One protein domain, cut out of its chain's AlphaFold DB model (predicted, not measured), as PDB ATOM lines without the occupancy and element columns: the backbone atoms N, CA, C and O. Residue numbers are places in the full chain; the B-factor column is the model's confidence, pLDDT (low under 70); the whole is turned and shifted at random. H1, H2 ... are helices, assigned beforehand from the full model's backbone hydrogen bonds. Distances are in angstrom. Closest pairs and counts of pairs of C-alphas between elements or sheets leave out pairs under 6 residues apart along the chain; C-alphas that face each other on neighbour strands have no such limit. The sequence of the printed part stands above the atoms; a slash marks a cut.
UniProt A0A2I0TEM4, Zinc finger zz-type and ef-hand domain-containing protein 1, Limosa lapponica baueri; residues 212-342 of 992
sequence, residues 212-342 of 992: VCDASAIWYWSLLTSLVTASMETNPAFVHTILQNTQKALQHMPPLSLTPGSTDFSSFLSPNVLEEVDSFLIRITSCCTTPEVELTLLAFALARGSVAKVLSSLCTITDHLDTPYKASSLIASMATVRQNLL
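What this domain is: This is residues 212 to 342 of the 992 residues of the protein "Zinc finger zz-type and ef-hand domain-containing protein 1" of Limosa lapponica baueri (UniProt A0A2I0TEM4). Four helices running nearly along one line, H1, H3, H4 and H6, make a flat, slightly bowed row, loosely formed at its far end, where H6 is only near H4. H2 crosses one face of this row at a slant from the end of H1 to H4, H5 packs on H4 on the other face, and residues 251 to 270 make a long loop between H2 and H3. The printed part has 131 residues with six named helices, H1 to H6 in that order, and no named strand; the class is all helix. The whole is compact, with a radius of gyration of the C-alphas of 15.0 A, and flat, its C-alphas spanning 49 by 46 by 23 A.

Where its parts are: H1, residues 212 to 231, begins with C-alpha 212 at (13.751, 1.128, -28.630) and is 28.1 A from first to last C-alpha. H2, residues 236 to 250, is 21.5 A long. H3, residues 271 to 287, is 24.6 A long and begins with C-alpha 271 at (25.237, 6.832, -21.990). H4, residues 291 to 304, is 20.2 A long, and H5, residues 307 to 320, is 20.9 A long. H6, residues 328 to 342, is 21.0 A long and ends with C-alpha 342 at (35.233, 30.827, -19.102).

How they stand to each other: H4 is the hub and touches H2, H3 and H5. H1 and H3 touch and run the same way at a shallow tilt of 4 degrees; their closest C-alphas, of Thr 225 and Phe 280, are 5.2 A apart. H3, with residues 278 to 285 alone, touches H4 in a hairpin, opposite ways at a shallow tilt of 9 degrees, closest at the C-alphas of Thr 285 and Val 293, 5.9 A. H4 and H5 touch as a hairpin, opposite ways at a shallow tilt of 12 degrees, closest at the C-alphas of Ala 301 and Val 310, 5.4 A. H2 touches H4 at a tilt of 35.3 degrees, only just steep, the same way, closest at the C-alphas of Gln 247 and Thr 296, 6.5 A. H1 and H2, a hairpin, only just touch, with 3 pairs of C-alphas within 8 A. H6 is close to H4 but not clearly touching, the C-alphas of Ala 299 and Leu 330 being closest at 6.9 A; H5 and H6 are apart. In H1, H2, H3, H4 and H6 every O i to N i+4 pair is within hydrogen-bond range; in H5 8 of 10 are.

The domain as a whole: The two C-alphas farthest apart, of Thr 234 and Leu 342, are 48.8 A apart. The printed part has no cut, and the link from H2 to H3 is long. The mean pLDDT of the printed part is 76.2; 48 residues are under 70, among them residues 212 to 220, 230 to 245 and 260 to 270.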
ATOM      1  N   VAL A 212      13.666   1.865 -27.351       52.12
ATOM      2  CA  VAL A 212      13.751   1.128 -28.630       52.12
ATOM      3  C   VAL A 212      14.838   1.733 -29.534       52.12
ATOM      4  O   VAL A 212      15.571   1.001 -30.200       52.12
ATOM      5  N   CYS A 213      15.007   3.058 -29.492       54.34
ATOM      6  CA  CYS A 213      16.092   3.765 -30.167       54.34
ATOM      7  C   CYS A 213      17.476   3.380 -29.620       54.34
ATOM      8  O   CYS A 213      18.366   3.068 -30.406       54.34
ATOM      9  N   ASP A 214      17.653   3.335 -28.295       56.72
ATOM     10  CA  ASP A 214      18.915   2.907 -27.677       56.72
ATOM     11  C   ASP A 214      19.239   1.450 -28.015       56.72
ATOM     12  O   ASP A 214      20.375   1.142 -28.351       56.72
ATOM     13  N   ALA A 215      18.250   0.555 -27.974       56.19
ATOM     14  CA  ALA A 215      18.433  -0.858 -28.300       56.19
ATOM     15  C   ALA A 215      18.856  -1.046 -29.766       56.19
ATOM     16  O   ALA A 215      19.737  -1.852 -30.058       56.19
ATOM     17  N   SER A 216      18.267  -0.260 -30.673       57.53
ATOM     18  CA  SER A 216      18.592  -0.280 -32.105       57.53
ATOM     19  C   SER A 216      19.994   0.273 -32.376       57.53
ATOM     20  O   SER A 216      20.747  -0.303 -33.159       57.53
ATOM     21  N   ALA A 217      20.374   1.358 -31.696       61.25
ATOM     22  CA  ALA A 217      21.708   1.943 -31.792       61.25
ATOM     23  C   ALA A 217      22.786   1.015 -31.207       61.25
ATOM     24  O   ALA A 217      23.807   0.792 -31.851       61.25
ATOM     25  N   ILE A 218      22.545   0.425 -30.031       62.47
ATOM     26  CA  ILE A 218      23.431  -0.573 -29.408       62.47
ATOM     27  C   ILE A 218      23.632  -1.768 -30.349       62.47
ATOM     28  O   ILE A 218      24.762  -2.189 -30.582       62.47
ATOM     29  N   TRP A 219      22.553  -2.276 -30.955       64.56
ATOM     30  CA  TRP A 219      22.639  -3.363 -31.933       64.56
ATOM     31  C   TRP A 219      23.475  -2.983 -33.161       64.56
ATOM     32  O   TRP A 219      24.347  -3.753 -33.559       64.56
ATOM     33  N   TYR A 220      23.250  -1.797 -33.737       60.69
ATOM     34  CA  TYR A 220      24.015  -1.325 -34.894       60.69
ATOM     35  C   TYR A 220      25.515  -1.242 -34.587       60.69
ATOM     36  O   TYR A 220      26.331  -1.744 -35.360       60.69
ATOM     37  N   TRP A 221      25.887  -0.671 -33.438       72.06
ATOM     38  CA  TRP A 221      27.284  -0.591 -33.009       72.06
ATOM     39  C   TRP A 221      27.896  -1.965 -32.734       72.06
ATOM     40  O   TRP A 221      29.035  -2.215 -33.132       72.06
ATOM     41  N   SER A 222      27.143  -2.885 -32.133       68.44
ATOM     42  CA  SER A 222      27.583  -4.266 -31.909       68.44
ATOM     43  C   SER A 222      27.815  -5.018 -33.228       68.44
ATOM     44  O   SER A 222      28.843  -5.682 -33.403       68.44
ATOM     45  N   LEU A 223      26.916  -4.848 -34.205       66.19
ATOM     46  CA  LEU A 223      27.062  -5.398 -35.552       66.19
ATOM     47  C   LEU A 223      28.280  -4.801 -36.264       66.19
ATOM     48  O   LEU A 223      29.074  -5.546 -36.832       66.19
ATOM     49  N   LEU A 224      28.458  -3.479 -36.207       67.62
ATOM     50  CA  LEU A 224      29.592  -2.794 -36.828       67.62
ATOM     51  C   LEU A 224      30.921  -3.236 -36.202       67.62
ATOM     52  O   LEU A 224      31.874  -3.519 -36.922       67.62
ATOM     53  N   THR A 225      30.976  -3.370 -34.875       71.00
ATOM     54  CA  THR A 225      32.145  -3.882 -34.140       71.00
ATOM     55  C   THR A 225      32.484  -5.311 -34.555       71.00
ATOM     56  O   THR A 225      33.654  -5.634 -34.787       71.00
ATOM     57  N   SER A 226      31.468  -6.162 -34.698       70.50
ATOM     58  CA  SER A 226      31.624  -7.549 -35.149       70.50
ATOM     59  C   SER A 226      32.078  -7.618 -36.608       70.50
ATOM     60  O   SER A 226      32.989  -8.374 -36.937       70.50
ATOM     61  N   LEU A 227      31.512  -6.774 -37.476       67.44
ATOM     62  CA  LEU A 227      31.881  -6.689 -38.886       67.44
ATOM     63  C   LEU A 227      33.321  -6.214 -39.061       67.44
ATOM     64  O   LEU A 227      34.064  -6.817 -39.834       67.44
ATOM     65  N   VAL A 228      33.728  -5.167 -38.336       67.62
ATOM     66  CA  VAL A 228      35.122  -4.710 -38.303       67.62
ATOM     67  C   VAL A 228      36.007  -5.860 -37.864       67.62
ATOM     68  O   VAL A 228      36.913  -6.217 -38.604       67.62
ATOM     69  N   THR A 229      35.679  -6.503 -36.742       72.44
ATOM     70  CA  THR A 229      36.426  -7.645 -36.202       72.44
ATOM     71  C   THR A 229      36.623  -8.767 -37.225       72.44
ATOM     72  O   THR A 229      37.738  -9.256 -37.376       72.44
ATOM     73  N   ALA A 230      35.573  -9.158 -37.950       69.81
ATOM     74  CA  ALA A 230      35.636 -10.229 -38.944       69.81
ATOM     75  C   ALA A 230      36.343  -9.809 -40.248       69.81
ATOM     76  O   ALA A 230      36.979 -10.626 -40.913       69.81
ATOM     77  N   SER A 231      36.250  -8.530 -40.623       67.25
ATOM     78  CA  SER A 231      36.825  -8.001 -41.868       67.25
ATOM     79  C   SER A 231      38.312  -7.647 -41.742       67.25
ATOM     80  O   SER A 231      38.972  -7.424 -42.757       67.25
ATOM     81  N   MET A 232      38.861  -7.624 -40.520       63.97
ATOM     82  CA  MET A 232      40.271  -7.319 -40.232       63.97
ATOM     83  C   MET A 232      41.255  -8.203 -41.000       63.97
ATOM     84  O   MET A 232      42.239  -7.702 -41.536       63.97
ATOM     85  N   GLU A 233      40.998  -9.510 -41.046       57.16
ATOM     86  CA  GLU A 233      41.925 -10.478 -41.645       57.16
ATOM     87  C   GLU A 233      41.847 -10.494 -43.177       57.16
ATOM     88  O   GLU A 233      42.750 -10.992 -43.846       57.16
ATOM     89  N   THR A 234      40.773  -9.938 -43.748       61.19
ATOM     90  CA  THR A 234      40.442 -10.084 -45.170       61.19
ATOM     91  C   THR A 234      40.489  -8.771 -45.955       61.19
ATOM     92  O   THR A 234      40.706  -8.819 -47.166       61.19
ATOM     93  N   ASN A 235      40.335  -7.598 -45.318       66.12
ATOM     94  CA  ASN A 235      40.352  -6.301 -46.010       66.12
ATOM     95  C   ASN A 235      40.849  -5.114 -45.139       66.12
ATOM     96  O   ASN A 235      40.046  -4.378 -44.557       66.12
ATOM     97  N   PRO A 236      42.166  -4.833 -45.116       67.31
ATOM     98  CA  PRO A 236      42.745  -3.711 -44.363       67.31
ATOM     99  C   PRO A 236      42.299  -2.314 -44.838       67.31
ATOM    100  O   PRO A 236      42.253  -1.367 -44.050       67.31
ATOM    101  N   ALA A 237      41.937  -2.161 -46.117       68.94
ATOM    102  CA  ALA A 237      41.486  -0.878 -46.671       68.94
ATOM    103  C   ALA A 237      40.127  -0.440 -46.095       68.94
ATOM    104  O   ALA A 237      39.857   0.756 -45.936       68.94
ATOM    105  N   PHE A 238      39.287  -1.409 -45.727       67.75
ATOM    106  CA  PHE A 238      38.009  -1.161 -45.067       67.75
ATOM    107  C   PHE A 238      38.196  -0.531 -43.678       67.75
ATOM    108  O   PHE A 238      37.555   0.473 -43.368       67.75
ATOM    109  N   VAL A 239      39.143  -1.043 -42.881       65.81
ATOM    110  CA  VAL A 239      39.454  -0.512 -41.540       65.81
ATOM    111  C   VAL A 239      39.957   0.934 -41.618       65.81
ATOM    112  O   VAL A 239      39.481   1.792 -40.876       65.81
ATOM    113  N   HIS A 240      40.837   1.244 -42.577       68.56
ATOM    114  CA  HIS A 240      41.294   2.620 -42.809       68.56
ATOM    115  C   HIS A 240      40.158   3.574 -43.206       68.56
ATOM    116  O   HIS A 240      40.140   4.724 -42.766       68.56
ATOM    117  N   THR A 241      39.194   3.105 -43.999       68.50
ATOM    118  CA  THR A 241      38.033   3.912 -44.408       68.50
ATOM    119  C   THR A 241      37.130   4.225 -43.214       68.50
ATOM    120  O   THR A 241      36.712   5.369 -43.024       68.50
ATOM    121  N   ILE A 242      36.875   3.228 -42.363       68.88
ATOM    122  CA  ILE A 242      36.106   3.399 -41.126       68.88
ATOM    123  C   ILE A 242      36.798   4.384 -40.186       68.88
ATOM    124  O   ILE A 242      36.145   5.286 -39.659       68.88
ATOM    125  N   LEU A 243      38.115   4.262 -40.014       68.94
ATOM    126  CA  LEU A 243      38.894   5.176 -39.185       68.94
ATOM    127  C   LEU A 243      38.794   6.623 -39.687       68.94
ATOM    128  O   LEU A 243      38.508   7.524 -38.903       68.94
ATOM    129  N   GLN A 244      38.959   6.852 -40.994       69.38
ATOM    130  CA  GLN A 244      38.846   8.191 -41.583       69.38
ATOM    131  C   GLN A 244      37.453   8.800 -41.389       69.38
ATOM    132  O   GLN A 244      37.333   9.985 -41.071       69.38
ATOM    133  N   ASN A 245      36.395   8.006 -41.557       69.44
ATOM    134  CA  ASN A 245      35.025   8.472 -41.340       69.44
ATOM    135  C   ASN A 245      34.760   8.778 -39.861       69.44
ATOM    136  O   ASN A 245      34.161   9.804 -39.540       69.44
ATOM    137  N   THR A 246      35.281   7.946 -38.960       71.06
ATOM    138  CA  THR A 246      35.191   8.147 -37.508       71.06
ATOM    139  C   THR A 246      35.900   9.434 -37.080       71.06
ATOM    140  O   THR A 246      35.346  10.241 -36.337       71.06
ATOM    141  N   GLN A 247      37.096   9.690 -37.613       70.31
ATOM    142  CA  GLN A 247      37.848  10.920 -37.357       70.31
ATOM    143  C   GLN A 247      37.121  12.164 -37.872       70.31
ATOM    144  O   GLN A 247      37.051  13.164 -37.160       70.31
ATOM    145  N   LYS A 248      36.538  12.105 -39.075       70.38
ATOM    146  CA  LYS A 248      35.701  13.194 -39.606       70.38
ATOM    147  C   LYS A 248      34.490  13.466 -38.711       70.38
ATOM    148  O   LYS A 248      34.181  14.624 -38.458       70.38
ATOM    149  N   ALA A 249      33.836  12.427 -38.192       67.75
ATOM    150  CA  ALA A 249      32.703  12.589 -37.281       67.75
ATOM    151  C   ALA A 249      33.115  13.263 -35.957       67.75
ATOM    152  O   ALA A 249      32.453  14.199 -35.508       67.75
ATOM    153  N   LEU A 250      34.243  12.853 -35.366       66.81
ATOM    154  CA  LEU A 250      34.744  13.428 -34.110       66.81
ATOM    155  C   LEU A 250      35.215  14.880 -34.238       66.81
ATOM    156  O   LEU A 250      35.155  15.615 -33.257       66.81
ATOM    157  N   GLN A 251      35.613  15.345 -35.428       67.31
ATOM    158  CA  GLN A 251      35.914  16.771 -35.653       67.31
ATOM    159  C   GLN A 251      34.715  17.686 -35.354       67.31
ATOM    160  O   GLN A 251      34.900  18.861 -35.041       67.31
ATOM    161  N   HIS A 252      33.493  17.151 -35.411       72.44
ATOM    162  CA  HIS A 252      32.268  17.868 -35.064       72.44
ATOM    163  C   HIS A 252      31.855  17.714 -33.589       72.44
ATOM    164  O   HIS A 252      30.864  18.313 -33.176       72.44
ATOM    165  N   MET A 253      32.604  16.945 -32.791       78.62
ATOM    166  CA  MET A 253      32.338  16.671 -31.376       78.62
ATOM    167  C   MET A 253      33.465  17.257 -30.509       78.62
ATOM    168  O   MET A 253      34.368  16.531 -30.092       78.62
ATOM    169  N   PRO A 254      33.463  18.578 -30.235       81.88
ATOM    170  CA  PRO A 254      34.518  19.197 -29.440       81.88
ATOM    171  C   PRO A 254      34.524  18.663 -27.993       81.88
ATOM    172  O   PRO A 254      33.521  18.096 -27.538       81.88
ATOM    173  N   PRO A 255      35.621  18.856 -27.237       87.81
ATOM    174  CA  PRO A 255      35.700  18.465 -25.833       87.81
ATOM    175  C   PRO A 255      34.467  18.901 -25.028       87.81
ATOM    176  O   PRO A 255      33.966  20.012 -25.197       87.81
ATOM    177  N   LEU A 256      33.977  18.020 -24.153       85.56
ATOM    178  CA  LEU A 256      32.796  18.201 -23.297       85.56
ATOM    179  C   LEU A 256      31.436  18.349 -24.016       85.56
ATOM    180  O   LEU A 256      30.419  18.552 -23.346       85.56
ATOM    181  N   SER A 257      31.367  18.217 -25.345       81.00
ATOM    182  CA  SER A 257      30.109  18.348 -26.103       81.00
ATOM    183  C   SER A 257      29.102  17.221 -25.851       81.00
ATOM    184  O   SER A 257      27.897  17.479 -25.852       81.00
ATOM    185  N   LEU A 258      29.582  16.005 -25.571       77.81
ATOM    186  CA  LEU A 258      28.778  14.804 -25.305       77.81
ATOM    187  C   LEU A 258      28.514  14.601 -23.808       77.81
ATOM    188  O   LEU A 258      28.228  13.494 -23.356       77.81
ATOM    189  N   THR A 259      28.625  15.661 -23.013       76.56
ATOM    190  CA  THR A 259      28.374  15.594 -21.572       76.56
ATOM    191  C   THR A 259      26.893  15.853 -21.279       76.56
ATOM    192  O   THR A 259      26.281  16.711 -21.921       76.56
ATOM    193  N   PRO A 260      26.287  15.212 -20.260       61.72
ATOM    194  CA  PRO A 260      24.881  15.445 -19.902       61.72
ATOM    195  C   PRO A 260      24.557  16.881 -19.446       61.72
ATOM    196  O   PRO A 260      23.382  17.213 -19.262       61.72
ATOM    197  N   GLY A 261      25.589  17.689 -19.165       59.72
ATOM    198  CA  GLY A 261      25.504  19.111 -18.818       59.72
ATOM    199  C   GLY A 261      25.648  20.064 -20.012       59.72
ATOM    200  O   GLY A 261      25.429  21.264 -19.852       59.72
ATOM    201  N   SER A 262      25.985  19.556 -21.201       64.25
ATOM    202  CA  SER A 262      26.073  20.342 -22.432       64.25
ATOM    203  C   SER A 262      24.684  20.745 -22.938       64.25
ATOM    204  O   SER A 262      23.756  19.938 -22.969       64.25
ATOM    205  N   THR A 263      24.540  21.996 -23.384       54.31
ATOM    206  CA  THR A 263      23.321  22.489 -24.054       54.31
ATOM    207  C   THR A 263      23.119  21.881 -25.442       54.31
ATOM    208  O   THR A 263      22.014  21.940 -25.972       54.31
ATOM    209  N   ASP A 264      24.174  21.297 -26.015       52.69
ATOM    210  CA  ASP A 264      24.187  20.666 -27.336       52.69
ATOM    211  C   ASP A 264      24.117  19.130 -27.263       52.69
ATOM    212  O   ASP A 264      24.285  18.455 -28.278       52.69
ATOM    213  N   PHE A 265      23.868  18.561 -26.076       58.34
ATOM    214  CA  PHE A 265      23.746  17.115 -25.903       58.34
ATOM    215  C   PHE A 265      22.539  16.577 -26.685       58.34
ATOM    216  O   PHE A 265      21.387  16.880 -26.364       58.34
ATOM    217  N   SER A 266      22.801  15.771 -27.714       56.81
ATOM    218  CA  SER A 266      21.750  15.103 -28.483       56.81
ATOM    219  C   SER A 266      21.068  14.039 -27.627       56.81
ATOM    220  O   SER A 266      21.728  13.158 -27.080       56.81
ATOM    221  N   SER A 267      19.734  14.066 -27.557       53.12
ATOM    222  CA  SER A 267      18.933  13.061 -26.845       53.12
ATOM    223  C   SER A 267      19.067  11.643 -27.415       53.12
ATOM    224  O   SER A 267      18.609  10.699 -26.780       53.12
ATOM    225  N   PHE A 268      19.667  11.497 -28.600       54.19
ATOM    226  CA  PHE A 268      19.897  10.218 -29.274       54.19
ATOM    227  C   PHE A 268      21.134   9.462 -28.755       54.19
ATOM    228  O   PHE A 268      21.183   8.239 -28.829       54.19
ATOM    229  N   LEU A 269      22.138  10.162 -28.212       63.66
ATOM    230  CA  LEU A 269      23.375   9.546 -27.716       63.66
ATOM    231  C   LEU A 269      23.273   9.294 -26.214       63.66
ATOM    232  O   LEU A 269      23.855  10.016 -25.404       63.66
ATOM    233  N   SER A 270      22.506   8.276 -25.824       69.19
ATOM    234  CA  SER A 270      22.433   7.888 -24.415       69.19
ATOM    235  C   SER A 270      23.787   7.373 -23.901       69.19
ATOM    236  O   SER A 270      24.627   6.922 -24.686       69.19
ATOM    237  N   PRO A 271      24.015   7.381 -22.574       72.44
ATOM    238  CA  PRO A 271      25.237   6.832 -21.990       72.44
ATOM    239  C   PRO A 271      25.529   5.391 -22.430       72.44
ATOM    240  O   PRO A 271      26.687   5.057 -22.642       72.44
ATOM    241  N   ASN A 272      24.490   4.570 -22.628       71.38
ATOM    242  CA  ASN A 272      24.636   3.186 -23.082       71.38
ATOM    243  C   ASN A 272      25.151   3.114 -24.527       71.38
ATOM    244  O   ASN A 272      26.063   2.349 -24.815       71.38
ATOM    245  N   VAL A 273      24.622   3.952 -25.426       74.31
ATOM    246  CA  VAL A 273      25.102   4.034 -26.815       74.31
ATOM    247  C   VAL A 273      26.552   4.521 -26.860       74.31
ATOM    248  O   VAL A 273      27.355   4.003 -27.629       74.31
ATOM    249  N   LEU A 274      26.921   5.474 -25.997       80.19
ATOM    250  CA  LEU A 274      28.298   5.962 -25.889       80.19
ATOM    251  C   LEU A 274      29.282   4.906 -25.349       80.19
ATOM    252  O   LEU A 274      30.469   5.020 -25.637       80.19
ATOM    253  N   GLU A 275      28.836   3.911 -24.571       81.62
ATOM    254  CA  GLU A 275      29.683   2.763 -24.189       81.62
ATOM    255  C   GLU A 275      29.934   1.809 -25.361       81.62
ATOM    256  O   GLU A 275      31.043   1.301 -25.516       81.62
ATOM    257  N   GLU A 276      28.938   1.591 -26.221       77.56
ATOM    258  CA  GLU A 276      29.116   0.768 -27.423       77.56
ATOM    259  C   GLU A 276      30.036   1.446 -28.442       77.56
ATOM    260  O   GLU A 276      30.901   0.792 -29.024       77.56
ATOM    261  N   VAL A 277      29.924   2.771 -28.607       80.00
ATOM    262  CA  VAL A 277      30.858   3.554 -29.438       80.00
ATOM    263  C   VAL A 277      32.284   3.447 -28.892       80.00
ATOM    264  O   VAL A 277      33.229   3.285 -29.658       80.00
ATOM    265  N   ASP A 278      32.455   3.502 -27.572       82.06
ATOM    266  CA  ASP A 278      33.766   3.335 -26.941       82.06
ATOM    267  C   ASP A 278      34.344   1.935 -27.181       82.06
ATOM    268  O   ASP A 278      35.493   1.798 -27.592       82.06
ATOM    269  N   SER A 279      33.523   0.896 -27.009       82.38
ATOM    270  CA  SER A 279      33.903  -0.500 -27.263       82.38
ATOM    271  C   SER A 279      34.311  -0.717 -28.722       82.38
ATOM    272  O   SER A 279      35.310  -1.382 -29.003       82.38
ATOM    273  N   PHE A 280      33.585  -0.096 -29.651       81.75
ATOM    274  CA  PHE A 280      33.913  -0.075 -31.070       81.75
ATOM    275  C   PHE A 280      35.268   0.593 -31.346       81.75
ATOM    276  O   PHE A 280      36.099   0.031 -32.062       81.75
ATOM    277  N   LEU A 281      35.520   1.771 -30.765       79.75
ATOM    278  CA  LEU A 281      36.782   2.490 -30.943       79.75
ATOM    279  C   LEU A 281      37.962   1.709 -30.363       79.75
ATOM    280  O   LEU A 281      38.967   1.547 -31.051       79.75
ATOM    281  N   ILE A 282      37.825   1.168 -29.147       82.31
ATOM    282  CA  ILE A 282      38.837   0.308 -28.515       82.31
ATOM    283  C   ILE A 282      39.127  -0.896 -29.410       82.31
ATOM    284  O   ILE A 282      40.290  -1.267 -29.596       82.31
ATOM    285  N   ARG A 283      38.084  -1.487 -30.011       79.12
ATOM    286  CA  ARG A 283      38.264  -2.585 -30.955       79.12
ATOM    287  C   ARG A 283      39.105  -2.132 -32.141       79.12
ATOM    288  O   ARG A 283      40.127  -2.766 -32.370       79.12
ATOM    289  N   ILE A 284      38.771  -1.026 -32.809       74.75
ATOM    290  CA  ILE A 284      39.575  -0.479 -33.921       74.75
ATOM    291  C   ILE A 284      41.034  -0.248 -33.508       74.75
ATOM    292  O   ILE A 284      41.941  -0.603 -34.260       74.75
ATOM    293  N   THR A 285      41.283   0.302 -32.321       74.19
ATOM    294  CA  THR A 285      42.649   0.524 -31.817       74.19
ATOM    295  C   THR A 285      43.408  -0.782 -31.628       74.19
ATOM    296  O   THR A 285      44.571  -0.864 -32.011       74.19
ATOM    297  N   SER A 286      42.747  -1.837 -31.141       74.31
ATOM    298  CA  SER A 286      43.357  -3.171 -31.061       74.31
ATOM    299  C   SER A 286      43.698  -3.766 -32.436       74.31
ATOM    300  O   SER A 286      44.566  -4.628 -32.534       74.31
ATOM    301  N   CYS A 287      43.030  -3.308 -33.501       69.75
ATOM    302  CA  CYS A 287      43.260  -3.752 -34.877       69.75
ATOM    303  C   CYS A 287      44.391  -2.993 -35.576       69.75
ATOM    304  O   CYS A 287      45.041  -3.537 -36.467       69.75
ATOM    305  N   CYS A 288      44.559  -1.711 -35.249       68.38
ATOM    306  CA  CYS A 288      45.444  -0.776 -35.932       68.38
ATOM    307  C   CYS A 288      46.048   0.193 -34.909       68.38
ATOM    308  O   CYS A 288      45.463   1.230 -34.597       68.38
ATOM    309  N   THR A 289      47.241  -0.126 -34.410       69.31
ATOM    310  CA  THR A 289      48.018   0.761 -33.535       69.31
ATOM    311  C   THR A 289      48.719   1.818 -34.385       69.31
ATOM    312  O   THR A 289      49.881   1.662 -34.767       69.31
ATOM    313  N   THR A 290      47.991   2.875 -34.750       79.62
ATOM    314  CA  THR A 290      48.596   4.096 -35.296       79.62
ATOM    315  C   THR A 290      48.384   5.262 -34.330       79.62
ATOM    316  O   THR A 290      47.356   5.311 -33.645       79.62
ATOM    317  N   PRO A 291      49.297   6.253 -34.311       83.56
ATOM    318  CA  PRO A 291      49.174   7.441 -33.455       83.56
ATOM    319  C   PRO A 291      47.852   8.190 -33.649       83.56
ATOM    320  O   PRO A 291      47.334   8.852 -32.753       83.56
ATOM    321  N   GLU A 292      47.287   8.085 -34.849       81.25
ATOM    322  CA  GLU A 292      46.034   8.724 -35.227       81.25
ATOM    323  C   GLU A 292      44.828   8.045 -34.564       81.25
ATOM    324  O   GLU A 292      43.873   8.736 -34.204       81.25
ATOM    325  N   VAL A 293      44.860   6.722 -34.353       81.88
ATOM    326  CA  VAL A 293      43.784   5.997 -33.653       81.88
ATOM    327  C   VAL A 293      43.815   6.276 -32.152       81.88
ATOM    328  O   VAL A 293      42.771   6.515 -31.549       81.88
ATOM    329  N   GLU A 294      44.997   6.330 -31.542       86.81
ATOM    330  CA  GLU A 294      45.129   6.651 -30.116       86.81
ATOM    331  C   GLU A 294      44.663   8.080 -29.803       86.81
ATOM    332  O   GLU A 294      43.941   8.308 -28.828       86.81
ATOM    333  N   LEU A 295      44.963   9.039 -30.688       88.25
ATOM    334  CA  LEU A 295      44.392  10.389 -30.608       88.25
ATOM    335  C   LEU A 295      42.874  10.404 -30.807       88.25
ATOM    336  O   LEU A 295      42.200  11.251 -30.227       88.25
ATOM    337  N   THR A 296      42.332   9.483 -31.608       86.38
ATOM    338  CA  THR A 296      40.883   9.345 -31.834       86.38
ATOM    339  C   THR A 296      40.183   8.900 -30.545       86.38
ATOM    340  O   THR A 296      39.178   9.500 -30.161       86.38
ATOM    341  N   LEU A 297      40.752   7.924 -29.826       88.00
ATOM    342  CA  LEU A 297      40.275   7.511 -28.499       88.00
ATOM    343  C   LEU A 297      40.336   8.659 -27.488       88.00
ATOM    344  O   LEU A 297      39.347   8.933 -26.805       88.00
ATOM    345  N   LEU A 298      41.466   9.373 -27.428       91.31
ATOM    346  CA  LEU A 298      41.626  10.511 -26.522       91.31
ATOM    347  C   LEU A 298      40.619  11.630 -26.835       91.31
ATOM    348  O   LEU A 298      39.998  12.176 -25.923       91.31
ATOM    349  N   ALA A 299      40.418  11.956 -28.115       89.56
ATOM    350  CA  ALA A 299      39.453  12.964 -28.548       89.56
ATOM    351  C   ALA A 299      38.017  12.589 -28.149       89.56
ATOM    352  O   ALA A 299      37.282  13.440 -27.645       89.56
ATOM    353  N   PHE A 300      37.629  11.320 -28.304       89.94
ATOM    354  CA  PHE A 300      36.311  10.844 -27.884       89.94
ATOM    355  C   PHE A 300      36.140  10.865 -26.356       89.94
ATOM    356  O   PHE A 300      35.121  11.349 -25.855       89.94
ATOM    357  N   ALA A 301      37.157  10.435 -25.602       90.31
ATOM    358  CA  ALA A 301      37.154  10.502 -24.141       90.31
ATOM    359  C   ALA A 301      36.986  11.949 -23.633       90.31
ATOM    360  O   ALA A 301      36.196  12.202 -22.715       90.31
ATOM    361  N   LEU A 302      37.659  12.910 -24.278       90.75
ATOM    362  CA  LEU A 302      37.524  14.344 -24.009       90.75
ATOM    363  C   LEU A 302      36.143  14.889 -24.399       90.75
ATOM    364  O   LEU A 302      35.575  15.684 -23.649       90.75
ATOM    365  N   ALA A 303      35.571  14.466 -25.531       87.19
ATOM    366  CA  ALA A 303      34.223  14.857 -25.955       87.19
ATOM    367  C   ALA A 303      33.153  14.406 -24.948       87.19
ATOM    368  O   ALA A 303      32.241  15.171 -24.631       87.19
ATOM    369  N   ARG A 304      33.307  13.200 -24.388       86.00
ATOM    370  CA  ARG A 304      32.447  12.651 -23.330       86.00
ATOM    371  C   ARG A 304      32.708  13.259 -21.946       86.00
ATOM    372  O   ARG A 304      31.850  13.169 -21.073       86.00
ATOM    373  N   GLY A 305      33.876  13.863 -21.734       86.19
ATOM    374  CA  GLY A 305      34.295  14.368 -20.426       86.19
ATOM    375  C   GLY A 305      34.571  13.261 -19.405       86.19
ATOM    376  O   GLY A 305      34.442  13.504 -18.208       86.19
ATOM    377  N   SER A 306      34.916  12.050 -19.861       88.50
ATOM    378  CA  SER A 306      35.190  10.907 -18.980       88.50
ATOM    379  C   SER A 306      36.638  10.921 -18.501       88.50
ATOM    380  O   SER A 306      37.560  10.662 -19.273       88.50
ATOM    381  N   VAL A 307      36.843  11.188 -17.210       89.88
ATOM    382  CA  VAL A 307      38.192  11.284 -16.624       89.88
ATOM    383  C   VAL A 307      38.911   9.935 -16.677       89.88
ATOM    384  O   VAL A 307      40.078   9.877 -17.053       89.88
ATOM    385  N   ALA A 308      38.207   8.839 -16.377       90.00
ATOM    386  CA  ALA A 308      38.780   7.495 -16.409       90.00
ATOM    387  C   ALA A 308      39.266   7.102 -17.818       90.00
ATOM    388  O   ALA A 308      40.372   6.580 -17.984       90.00
ATOM    389  N   LYS A 309      38.477   7.407 -18.855       90.25
ATOM    390  CA  LYS A 309      38.854   7.102 -20.244       90.25
ATOM    391  C   LYS A 309      40.015   7.976 -20.720       90.25
ATOM    392  O   LYS A 309      40.930   7.453 -21.341       90.25
ATOM    393  N   VAL A 310      40.051   9.259 -20.341       92.56
ATOM    394  CA  VAL A 310      41.195  10.145 -20.631       92.56
ATOM    395  C   VAL A 310      42.486   9.600 -20.012       92.56
ATOM    396  O   VAL A 310      43.492   9.503 -20.711       92.56
ATOM    397  N   LEU A 311      42.459   9.193 -18.738       92.38
ATOM    398  CA  LEU A 311      43.622   8.591 -18.074       92.38
ATOM    399  C   LEU A 311      44.069   7.297 -18.766       92.38
ATOM    400  O   LEU A 311      45.260   7.106 -18.991       92.38
ATOM    401  N   SER A 312      43.122   6.445 -19.159       90.75
ATOM    402  CA  SER A 312      43.410   5.188 -19.863       90.75
ATOM    403  C   SER A 312      44.042   5.427 -21.242       90.75
ATOM    404  O   SER A 312      45.042   4.795 -21.590       90.75
ATOM    405  N   SER A 313      43.512   6.381 -22.018       90.44
ATOM    406  CA  SER A 313      44.068   6.758 -23.322       90.44
ATOM    407  C   SER A 313      45.465   7.367 -23.194       90.44
ATOM    408  O   SER A 313      46.362   6.982 -23.936       90.44
ATOM    409  N   LEU A 314      45.687   8.265 -22.227       91.56
ATOM    410  CA  LEU A 314      47.014   8.837 -21.970       91.56
ATOM    411  C   LEU A 314      48.014   7.770 -21.513       91.56
ATOM    412  O   LEU A 314      49.152   7.764 -21.973       91.56
ATOM    413  N   CYS A 315      47.584   6.827 -20.672       90.19
ATOM    414  CA  CYS A 315      48.409   5.696 -20.260       90.19
ATOM    415  C   CYS A 315      48.823   4.825 -21.460       90.19
ATOM    416  O   CYS A 315      49.959   4.361 -21.508       90.19
ATOM    417  N   THR A 316      47.956   4.652 -22.461       87.62
ATOM    418  CA  THR A 316      48.302   3.940 -23.708       87.62
ATOM    419  C   THR A 316      49.333   4.728 -24.525       87.62
ATOM    420  O   THR A 316      50.371   4.189 -24.885       87.62
ATOM    421  N   ILE A 317      49.132   6.040 -24.697       88.56
ATOM    422  CA  ILE A 317      50.072   6.919 -25.423       88.56
ATOM    423  C   ILE A 317      51.479   6.895 -24.796       88.56
ATOM    424  O   ILE A 317      52.483   6.983 -25.506       88.56
ATOM    425  N   THR A 318      51.584   6.728 -23.470       87.56
ATOM    426  CA  THR A 318      52.891   6.612 -22.799       87.56
ATOM    427  C   THR A 318      53.686   5.345 -23.129       87.56
ATOM    428  O   THR A 318      54.874   5.312 -22.827       87.56
ATOM    429  N   ASP A 319      53.107   4.337 -23.793       85.88
ATOM    430  CA  ASP A 319      53.885   3.214 -24.352       85.88
ATOM    431  C   ASP A 319      54.742   3.630 -25.558       85.88
ATOM    432  O   ASP A 319      55.665   2.920 -25.962       85.88
ATOM    433  N   HIS A 320      54.448   4.789 -26.152       86.25
ATOM    434  CA  HIS A 320      54.953   5.201 -27.457       86.25
ATOM    435  C   HIS A 320      55.491   6.643 -27.446       86.25
ATOM    436  O   HIS A 320      55.257   7.400 -28.388       86.25
ATOM    437  N   LEU A 321      56.241   7.018 -26.400       83.88
ATOM    438  CA  LEU A 321      56.730   8.390 -26.150       83.88
ATOM    439  C   LEU A 321      57.572   9.005 -27.282       83.88
ATOM    440  O   LEU A 321      57.597  10.223 -27.424       83.88
ATOM    441  N   ASP A 322      58.261   8.188 -28.081       86.06
ATOM    442  CA  ASP A 322      59.078   8.663 -29.211       86.06
ATOM    443  C   ASP A 322      58.273   8.894 -30.495       86.06
ATOM    444  O   ASP A 322      58.804   9.369 -31.502       86.06
ATOM    445  N   THR A 323      56.987   8.551 -30.483       88.94
ATOM    446  CA  THR A 323      56.151   8.608 -31.676       88.94
ATOM    447  C   THR A 323      55.558  10.008 -31.845       88.94
ATOM    448  O   THR A 323      54.970  10.540 -30.905       88.94
ATOM    449  N   PRO A 324      55.670  10.643 -33.027       88.56
ATOM    450  CA  PRO A 324      55.113  11.972 -33.241       88.56
ATOM    451  C   PRO A 324      53.584  11.927 -33.406       88.56
ATOM    452  O   PRO A 324      53.059  11.323 -34.342       88.56
ATOM    453  N   TYR A 325      52.868  12.640 -32.536       88.56
ATOM    454  CA  TYR A 325      51.408  12.775 -32.565       88.56
ATOM    455  C   TYR A 325      50.975  14.117 -33.170       88.56
ATOM    456  O   TYR A 325      51.414  15.186 -32.745       88.56
ATOM    457  N   LYS A 326      50.038  14.099 -34.126       89.06
ATOM    458  CA  LYS A 326      49.443  15.316 -34.716       89.06
ATOM    459  C   LYS A 326      48.295  15.858 -33.850       89.06
ATOM    460  O   LYS A 326      47.148  15.902 -34.283       89.06
ATOM    461  N   ALA A 327      48.600  16.265 -32.618       88.31
ATOM    462  CA  ALA A 327      47.605  16.673 -31.617       88.31
ATOM    463  C   ALA A 327      47.215  18.170 -31.646       88.31
ATOM    464  O   ALA A 327      46.372  18.600 -30.860       88.31
ATOM    465  N   SER A 328      47.808  18.982 -32.532       89.00
ATOM    466  CA  SER A 328      47.639  20.447 -32.532       89.00
ATOM    467  C   SER A 328      46.181  20.903 -32.661       89.00
ATOM    468  O   SER A 328      45.757  21.811 -31.946       89.00
ATOM    469  N   SER A 329      45.391  20.250 -33.518       85.62
ATOM    470  CA  SER A 329      43.963  20.543 -33.693       85.62
ATOM    471  C   SER A 329      43.144  20.230 -32.437       85.62
ATOM    472  O   SER A 329      42.270  21.012 -32.062       85.62
ATOM    473  N   LEU A 330      43.452  19.123 -31.757       88.12
ATOM    474  CA  LEU A 330      42.788  18.718 -30.519       88.12
ATOM    475  C   LEU A 330      43.105  19.690 -29.376       88.12
ATOM    476  O   LEU A 330      42.192  20.141 -28.687       88.12
ATOM    477  N   ILE A 331      44.373  20.087 -29.223       89.75
ATOM    478  CA  ILE A 331      44.806  21.062 -28.207       89.75
ATOM    479  C   ILE A 331      44.152  22.430 -28.451       89.75
ATOM    480  O   ILE A 331      43.625  23.037 -27.517       89.75
ATOM    481  N   ALA A 332      44.115  22.901 -29.702       88.75
ATOM    482  CA  ALA A 332      43.434  24.148 -30.060       88.75
ATOM    483  C   ALA A 332      41.924  24.086 -29.766       88.75
ATOM    484  O   ALA A 332      41.346  25.049 -29.250       88.75
ATOM    485  N   SER A 333      41.287  22.938 -30.026       87.25
ATOM    486  CA  SER A 333      39.885  22.695 -29.674       87.25
ATOM    487  C   SER A 333      39.661  22.754 -28.157       87.25
ATOM    488  O   SER A 333      38.758  23.455 -27.700       87.25
ATOM    489  N   MET A 334      40.526  22.117 -27.357       88.56
ATOM    490  CA  MET A 334      40.470  22.179 -25.888       88.56
ATOM    491  C   MET A 334      40.621  23.609 -25.360       88.56
ATOM    492  O   MET A 334      39.851  24.022 -24.491       88.56
ATOM    493  N   ALA A 335      41.573  24.382 -25.892       84.44
ATOM    494  CA  ALA A 335      41.771  25.781 -25.516       84.44
ATOM    495  C   ALA A 335      40.534  26.636 -25.842       84.44
ATOM    496  O   ALA A 335      40.071  27.402 -24.997       84.44
ATOM    497  N   THR A 336      39.946  26.429 -27.025       86.94
ATOM    498  CA  THR A 336      38.726  27.123 -27.466       86.94
ATOM    499  C   THR A 336      37.535  26.795 -26.564       86.94
ATOM    500  O   THR A 336      36.840  27.700 -26.104       86.94
ATOM    501  N   VAL A 337      37.306  25.513 -26.246       84.44
ATOM    502  CA  VAL A 337      36.230  25.094 -25.330       84.44
ATOM    503  C   VAL A 337      36.440  25.685 -23.939       84.44
ATOM    504  O   VAL A 337      35.501  26.242 -23.372       84.44
ATOM    505  N   ARG A 338      37.664  25.626 -23.398       83.06
ATOM    506  CA  ARG A 338      38.002  26.239 -22.105       83.06
ATOM    507  C   ARG A 338      37.673  27.732 -22.100       83.06
ATOM    508  O   ARG A 338      37.028  28.197 -21.165       83.06
ATOM    509  N   GLN A 339      38.081  28.468 -23.129       78.50
ATOM    510  CA  GLN A 339      37.821  29.902 -23.239       78.50
ATOM    511  C   GLN A 339      36.319  30.207 -23.359       78.50
ATOM    512  O   GLN A 339      35.819  31.091 -22.667       78.50
ATOM    513  N   ASN A 340      35.571  29.428 -24.143       79.62
ATOM    514  CA  ASN A 340      34.116  29.570 -24.258       79.62
ATOM    515  C   ASN A 340      33.396  29.309 -22.927       79.62
ATOM    516  O   ASN A 340      32.472  30.039 -22.571       79.62
ATOM    517  N   LEU A 341      33.817  28.288 -22.174       73.81
ATOM    518  CA  LEU A 341      33.270  28.005 -20.845       73.81
ATOM    519  C   LEU A 341      33.618  29.114 -19.845       73.81
ATOM    520  O   LEU A 341      32.756  29.494 -19.056       73.81
ATOM    521  N   LEU A 342      34.832  29.670 -19.907       68.12
ATOM    522  CA  LEU A 342      35.233  30.827 -19.102       68.12
ATOM    523  C   LEU A 342      34.394  32.068 -19.433       68.12
ATOM    524  O   LEU A 342      33.932  32.727 -18.512       68.12
TER     525      LEU A 342